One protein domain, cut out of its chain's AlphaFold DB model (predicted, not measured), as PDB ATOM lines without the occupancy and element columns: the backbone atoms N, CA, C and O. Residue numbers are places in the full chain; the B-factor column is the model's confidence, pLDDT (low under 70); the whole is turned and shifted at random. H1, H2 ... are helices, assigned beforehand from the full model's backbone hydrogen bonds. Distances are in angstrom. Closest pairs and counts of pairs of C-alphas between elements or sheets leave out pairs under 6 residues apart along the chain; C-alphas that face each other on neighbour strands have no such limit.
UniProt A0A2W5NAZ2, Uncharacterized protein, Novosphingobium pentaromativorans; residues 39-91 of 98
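Overview. This is residues 39 to 91 of the 98 residues of an uncharacterized protein of Novosphingobium pentaromativorans (UniProt A0A2W5NAZ2). A single long helix, H2, makes the length of a rod; at its first end the short helix H1 folds back beside it, and at its other end residues 81 to 91 turn back toward its middle. The 53 printed residues hold two named helices, H1 then H2, and no named strand, so the class is all helix. The whole is extended, with a radius of gyration of the C-alphas of 17.1 A and spans of 52 by 16 by 11 A.

Arrangement. Look first at H1, residues 42 to 45, and then at H2, residues 50 to 80; they touch, and their closest C-alphas, those of Ala 44 and Ala 53, are 4.0 A apart. H2 touches H1 with residues 50 to 56 alone. Residues 61 to 67 of H2 stand free. In H2 every O i to N i+4 pair is within hydrogen-bond range; H1 is too short for such a pair.

Along the chain. Find C-alpha 42 at (-3.524, 93.783, 0.487), where H1 begins. H2 runs 45.0 A from C-alpha 50 at (-2.686, 97.476, 11.780) to C-alpha 80 at (-12.811, 134.742, -11.287).

Size, cuts and confidence. The two C-alphas farthest apart, those of Asp 48 and Gly 82, are 52.5 A apart. The link from H1 to H2 is tight, the printed part has no cut, and no printed residue is under 70 in pLDDT.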
ATOM      1  N   LYS A  39      -4.036 103.103  -4.166       97.00
ATOM      2  CA  LYS A  39      -4.657 101.775  -4.110       97.00
ATOM      3  C   LYS A  39      -4.509 101.207  -2.703       97.00
ATOM      4  O   LYS A  39      -3.438 101.324  -2.112       97.00
ATOM      5  N   ILE A  40      -5.550 100.541  -2.209       96.50
ATOM      6  CA  ILE A  40      -5.478  99.804  -0.944       96.50
ATOM      7  C   ILE A  40      -4.513  98.624  -1.138       96.50
ATOM      8  O   ILE A  40      -4.791  97.761  -1.977       96.50
ATOM      9  N   PRO A  41      -3.381  98.557  -0.416       95.25
ATOM     10  CA  PRO A  41      -2.506  97.397  -0.487       95.25
ATOM     11  C   PRO A  41      -3.159  96.210   0.245       95.25
ATOM     12  O   PRO A  41      -3.794  96.427   1.275       95.25
ATOM     13  N   PRO A  42      -2.967  94.952  -0.203       97.25
ATOM     14  CA  PRO A  42      -3.524  93.783   0.487       97.25
ATOM     15  C   PRO A  42      -3.160  93.719   1.978       97.25
ATOM     16  O   PRO A  42      -4.004  93.391   2.799       97.25
ATOM     17  N   ALA A  43      -1.941  94.132   2.340       96.19
ATOM     18  CA  ALA A  43      -1.493  94.197   3.732       96.19
ATOM     19  C   ALA A  43      -2.317  95.163   4.604       96.19
ATOM     20  O   ALA A  43      -2.396  94.965   5.805       96.19
ATOM     21  N   ALA A  44      -2.946  96.196   4.031       95.94
ATOM     22  CA  ALA A  44      -3.825  97.098   4.784       95.94
ATOM     23  C   ALA A  44      -5.207  96.493   5.082       95.94
ATOM     24  O   ALA A  44      -5.970  97.083   5.844       95.94
ATOM     25  N   LEU A  45      -5.540  95.354   4.466       96.12
ATOM     26  CA  LEU A  45      -6.765  94.596   4.723       96.12
ATOM     27  C   LEU A  45      -6.544  93.454   5.720       96.12
ATOM     28  O   LEU A  45      -7.513  92.828   6.142       96.12
ATOM     29  N   ASP A  46      -5.289  93.174   6.062       96.25
ATOM     30  CA  ASP A  46      -4.911  92.139   7.012       96.25
ATOM     31  C   ASP A  46      -5.180  92.626   8.451       96.25
ATOM     32  O   ASP A  46      -4.559  93.608   8.881       96.25
ATOM     33  N   PRO A  47      -6.091  91.979   9.206       94.56
ATOM     34  CA  PRO A  47      -6.369  92.339  10.595       94.56
ATOM     35  C   PRO A  47      -5.133  92.262  11.500       94.56
ATOM     36  O   PRO A  47      -5.054  93.012  12.475       94.56
ATOM     37  N   ASP A  48      -4.161  91.412  11.159       97.12
ATOM     38  CA  ASP A  48      -2.925  91.229  11.922       97.12
ATOM     39  C   ASP A  48      -1.859  92.292  11.584       97.12
ATOM     40  O   ASP A  48      -0.798  92.344  12.212       97.12
ATOM     41  N   ASN A  49      -2.136  93.195  10.631       95.88
ATOM     42  CA  ASN A  49      -1.222  94.257  10.206       95.88
ATOM     43  C   ASN A  49      -1.838  95.671  10.326       95.88
ATOM     44  O   ASN A  49      -2.044  96.375   9.327       95.88
ATOM     45  N   PRO A  50      -2.080  96.161  11.557       95.94
ATOM     46  CA  PRO A  50      -2.686  97.476  11.780       95.94
ATOM     47  C   PRO A  50      -1.812  98.635  11.276       95.94
ATOM     48  O   PRO A  50      -2.325  99.695  10.913       95.94
ATOM     49  N   THR A  51      -0.492  98.447  11.210       97.75
ATOM     50  CA  THR A  51       0.438  99.457  10.694       97.75
ATOM     51  C   THR A  51       0.220  99.713   9.204       97.75
ATOM     52  O   THR A  51       0.197 100.870   8.781       97.75
ATOM     53  N   ALA A  52       0.011  98.669   8.397       97.00
ATOM     54  CA  ALA A  52      -0.280  98.833   6.976       97.00
ATOM     55  C   ALA A  52      -1.606  99.578   6.747       97.00
ATOM     56  O   ALA A  52      -1.669 100.469   5.894       97.00
ATOM     57  N   ALA A  53      -2.632  99.281   7.551       96.88
ATOM     58  CA  ALA A  53      -3.903  99.998   7.519       96.88
ATOM     59  C   ALA A  53      -3.733 101.488   7.871       96.88
ATOM     60  O   ALA A  53      -4.215 102.354   7.139       96.88
ATOM     61  N   ALA A  54      -2.997 101.803   8.943       97.75
ATOM     62  CA  ALA A  54      -2.731 103.180   9.358       97.75
ATOM     63  C   ALA A  54      -1.949 103.974   8.296       97.75
ATOM     64  O   ALA A  54      -2.295 105.120   7.998       97.75
ATOM     65  N   ASN A  55      -0.939 103.354   7.680       97.69
ATOM     66  CA  ASN A  55      -0.155 103.964   6.605       97.69
ATOM     67  C   ASN A  55      -1.017 104.265   5.375       97.69
ATOM     68  O   ASN A  55      -0.948 105.371   4.839       97.69
ATOM     69  N   TYR A  56      -1.870 103.319   4.961       97.56
ATOM     70  CA  TYR A  56      -2.811 103.546   3.864       97.56
ATOM     71  C   TYR A  56      -3.774 104.696   4.182       97.56
ATOM     72  O   TYR A  56      -3.915 105.611   3.376       97.56
ATOM     73  N   GLN A  57      -4.390 104.702   5.368       97.56
ATOM     74  CA  GLN A  57      -5.303 105.777   5.765       97.56
ATOM     75  C   GLN A  57      -4.612 107.146   5.808       97.56
ATOM     76  O   GLN A  57      -5.216 108.155   5.454       97.56
ATOM     77  N   SER A  58      -3.351 107.196   6.244       97.88
ATOM     78  CA  SER A  58      -2.551 108.423   6.224       97.88
ATOM     79  C   SER A  58      -2.330 108.924   4.795       97.88
ATOM     80  O   SER A  58      -2.603 110.088   4.500       97.88
ATOM     81  N   ALA A  59      -1.913 108.033   3.889       97.88
ATOM     82  CA  ALA A  59      -1.704 108.358   2.480       97.88
ATOM     83  C   ALA A  59      -3.003 108.802   1.787       97.88
ATOM     84  O   ALA A  59      -2.997 109.764   1.023       97.88
ATOM     85  N   ASP A  60      -4.120 108.141   2.090       98.12
ATOM     86  CA  ASP A  60      -5.441 108.479   1.562       98.12
ATOM     87  C   ASP A  60      -5.906 109.869   2.020       98.12
ATOM     88  O   ASP A  60      -6.361 110.673   1.207       98.12
ATOM     89  N   ARG A  61      -5.713 110.200   3.305       97.88
ATOM     90  CA  ARG A  61      -5.995 111.544   3.833       97.88
ATOM     91  C   ARG A  61      -5.109 112.611   3.195       97.88
ATOM     92  O   ARG A  61      -5.611 113.675   2.840       97.88
ATOM     93  N   ALA A  62      -3.816 112.333   3.031       97.75
ATOM     94  CA  ALA A  62      -2.886 113.260   2.391       97.75
ATOM     95  C   ALA A  62      -3.268 113.522   0.925       97.75
ATOM     96  O   ALA A  62      -3.316 114.676   0.497       97.75
ATOM     97  N   TRP A  63      -3.614 112.468   0.179       98.06
ATOM     98  CA  TRP A  63      -4.131 112.589  -1.184       98.06
ATOM     99  C   TRP A  63      -5.426 113.411  -1.220       98.06
ATOM    100  O   TRP A  63      -5.515 114.374  -1.978       98.06
ATOM    101  N   GLY A  64      -6.395 113.097  -0.353       97.25
ATOM    102  CA  GLY A  64      -7.673 113.806  -0.286       97.25
ATOM    103  C   GLY A  64      -7.512 115.297   0.015       97.25
ATOM    104  O   GLY A  64      -8.130 116.124  -0.658       97.25
ATOM    105  N   LYS A  65      -6.628 115.657   0.958       96.69
ATOM    106  CA  LYS A  65      -6.290 117.063   1.228       96.69
ATOM    107  C   LYS A  65      -5.664 117.731   0.004       96.69
ATOM    108  O   LYS A  65      -6.109 118.802  -0.386       96.69
ATOM    109  N   SER A  66      -4.691 117.086  -0.640       96.75
ATOM    110  CA  SER A  66      -4.039 117.635  -1.834       96.75
ATOM    111  C   SER A  66      -5.035 117.913  -2.966       96.75
ATOM    112  O   SER A  66      -4.991 118.982  -3.574       96.75
ATOM    113  N   VAL A  67      -5.951 116.975  -3.233       97.25
ATOM    114  CA  VAL A  67      -7.011 117.127  -4.242       97.25
ATOM    115  C   VAL A  67      -7.966 118.255  -3.862       97.25
ATOM    116  O   VAL A  67      -8.299 119.080  -4.709       97.25
ATOM    117  N   SER A  68      -8.397 118.315  -2.599       95.75
ATOM    118  CA  SER A  68      -9.331 119.339  -2.121       95.75
ATOM    119  C   SER A  68      -8.727 120.743  -2.201       95.75
ATOM    120  O   SER A  68      -9.340 121.643  -2.778       95.75
ATOM    121  N   ASP A  69      -7.492 120.916  -1.723       95.19
ATOM    122  CA  ASP A  69      -6.789 122.198  -1.732       95.19
ATOM    123  C   ASP A  69      -6.563 122.699  -3.173       95.19
ATOM    124  O   ASP A  69      -6.804 123.872  -3.480       95.19
ATOM    125  N   ALA A  70      -6.123 121.812  -4.076       96.25
ATOM    126  CA  ALA A  70      -5.934 122.125  -5.494       96.25
ATOM    127  C   ALA A  70      -7.260 122.421  -6.206       96.25
ATOM    128  O   ALA A  70      -7.373 123.414  -6.929       96.25
ATOM    129  N   GLY A  71      -8.290 121.614  -5.947       96.06
ATOM    130  CA  GLY A  71      -9.636 121.814  -6.474       96.06
ATOM    131  C   GLY A  71     -10.235 123.150  -6.039       96.06
ATOM    132  O   GLY A  71     -10.811 123.854  -6.865       96.06
ATOM    133  N   GLY A  72     -10.027 123.564  -4.786       95.56
ATOM    134  CA  GLY A  72     -10.445 124.877  -4.290       95.56
ATOM    135  C   GLY A  72      -9.772 126.033  -5.036       95.56
ATOM    136  O   GLY A  72     -10.448 126.980  -5.442       95.56
ATOM    137  N   ARG A  73      -8.458 125.940  -5.292       94.38
ATOM    138  CA  ARG A  73      -7.722 126.940  -6.092       94.38
ATOM    139  C   ARG A  73      -8.230 127.014  -7.532       94.38
ATOM    140  O   ARG A  73      -8.455 128.112  -8.040       94.38
ATOM    141  N   ILE A  74      -8.453 125.863  -8.170       95.06
ATOM    142  CA  ILE A  74      -8.998 125.790  -9.533       95.06
ATOM    143  C   ILE A  74     -10.422 126.348  -9.578       95.06
ATOM    144  O   ILE A  74     -10.734 127.132 -10.469       95.06
ATOM    145  N   CYS A  75     -11.269 126.018  -8.601       95.25
ATOM    146  CA  CYS A  75     -12.625 126.552  -8.511       95.25
ATOM    147  C   CYS A  75     -12.607 128.083  -8.472       95.25
ATOM    148  O   CYS A  75     -13.233 128.721  -9.312       95.25
ATOM    149  N   ARG A  76     -11.828 128.685  -7.564       92.06
ATOM    150  CA  ARG A  76     -11.723 130.152  -7.454       92.06
ATOM    151  C   ARG A  76     -11.136 130.797  -8.709       92.06
ATOM    152  O   ARG A  76     -11.464 131.932  -9.044       92.06
ATOM    153  N   TYR A  77     -10.267 130.094  -9.438       91.81
ATOM    154  CA  TYR A  77      -9.856 130.534 -10.770       91.81
ATOM    155  C   TYR A  77     -11.044 130.571 -11.745       91.81
ATOM    156  O   TYR A  77     -11.248 131.594 -12.395       91.81
ATOM    157  N   LEU A  78     -11.846 129.503 -11.809       92.75
ATOM    158  CA  LEU A  78     -13.021 129.418 -12.684       92.75
ATOM    159  C   LEU A  78     -14.092 130.466 -12.329       92.75
ATOM    160  O   LEU A  78     -14.665 131.092 -13.219       92.75
ATOM    161  N   GLU A  79     -14.314 130.710 -11.039       92.19
ATOM    162  CA  GLU A  79     -15.188 131.775 -10.540       92.19
ATOM    163  C   GLU A  79     -14.699 133.160 -10.994       92.19
ATOM    164  O   GLU A  79     -15.474 133.933 -11.557       92.19
ATOM    165  N   ARG A  80     -13.397 133.458 -10.850       89.31
ATOM    166  CA  ARG A  80     -12.811 134.742 -11.287       89.31
ATOM    167  C   ARG A  80     -12.953 135.003 -12.783       89.31
ATOM    168  O   ARG A  80     -13.107 136.158 -13.169       89.31
ATOM    169  N   ILE A  81     -12.888 133.970 -13.623       90.06
ATOM    170  CA  ILE A  81     -13.089 134.118 -15.076       90.06
ATOM    171  C   ILE A  81     -14.575 134.137 -15.473       90.06
ATOM    172  O   ILE A  81     -14.888 134.194 -16.660       90.06
ATOM    173  N   GLY A  82     -15.488 134.112 -14.497       89.88
ATOM    174  CA  GLY A  82     -16.920 134.292 -14.708       89.88
ATOM    175  C   GLY A  82     -17.689 133.010 -15.015       89.88
ATOM    176  O   GLY A  82     -18.744 133.092 -15.643       89.88
ATOM    177  N   MET A  83     -17.200 131.832 -14.604       91.88
ATOM    178  CA  MET A  83     -17.968 130.590 -14.745       91.88
ATOM    179  C   MET A  83     -19.241 130.654 -13.874       91.88
ATOM    180  O   MET A  83     -19.139 130.717 -12.646       91.88
ATOM    181  N   PRO A  84     -20.446 130.640 -14.474       91.12
ATOM    182  CA  PRO A  84     -21.683 130.838 -13.731       91.12
ATOM    183  C   PRO A  84     -22.030 129.617 -12.874       91.12
ATOM    184  O   PRO A  84     -21.832 128.476 -13.286       91.12
ATOM    185  N   GLY A  85     -22.613 129.863 -11.699       92.00
ATOM    186  CA  GLY A  85     -23.159 128.811 -10.834       92.00
ATOM    187  C   GLY A  85     -22.130 128.041 -10.000       92.00
ATOM    188  O   GLY A  85     -22.507 127.082  -9.330       92.00
ATOM    189  N   LEU A  86     -20.856 128.447 -10.010       92.81
ATOM    190  CA  LEU A  86     -19.871 127.922  -9.068       92.81
ATOM    191  C   LEU A  86     -20.049 128.548  -7.682       92.81
ATOM    192  O   LEU A  86     -20.191 129.759  -7.552       92.81
ATOM    193  N   VAL A  87     -19.985 127.707  -6.650       92.62
ATOM    194  CA  VAL A  87     -19.796 128.125  -5.258       92.62
ATOM    195  C   VAL A  87     -18.482 127.515  -4.801       92.62
ATOM    196  O   VAL A  87     -18.391 126.303  -4.602       92.62
ATOM    197  N   CYS A  88     -17.449 128.344  -4.696       92.38
ATOM    198  CA  CYS A  88     -16.109 127.879  -4.369       92.38
ATOM    199  C   CYS A  88     -15.834 127.962  -2.866       92.38
ATOM    200  O   CYS A  88     -16.271 128.911  -2.212       92.38
ATOM    201  N   PRO A  89     -15.097 126.990  -2.295       91.38
ATOM    202  CA  PRO A  89     -14.697 127.076  -0.902       91.38
ATOM    203  C   PRO A  89     -13.795 128.304  -0.696       91.38
ATOM    204  O   PRO A  89     -13.006 128.643  -1.596       91.38
ATOM    205  N   PRO A  90     -13.877 128.957   0.479       87.19
ATOM    206  CA  PRO A  90     -12.995 130.069   0.801       87.19
ATOM    207  C   PRO A  90     -11.529 129.620   0.769       87.19
ATOM    208  O   PRO A  90     -11.212 128.427   0.801       87.19
ATOM    209  N   GLU A  91     -10.612 130.580   0.678       79.06
ATOM    210  CA  GLU A  91      -9.210 130.280   0.956       79.06
ATOM    211  C   GLU A  91      -9.098 129.847   2.416       79.06
ATOM    212  O   GLU A  91      -9.543 130.565   3.309       79.06
TER     213      GLU A  91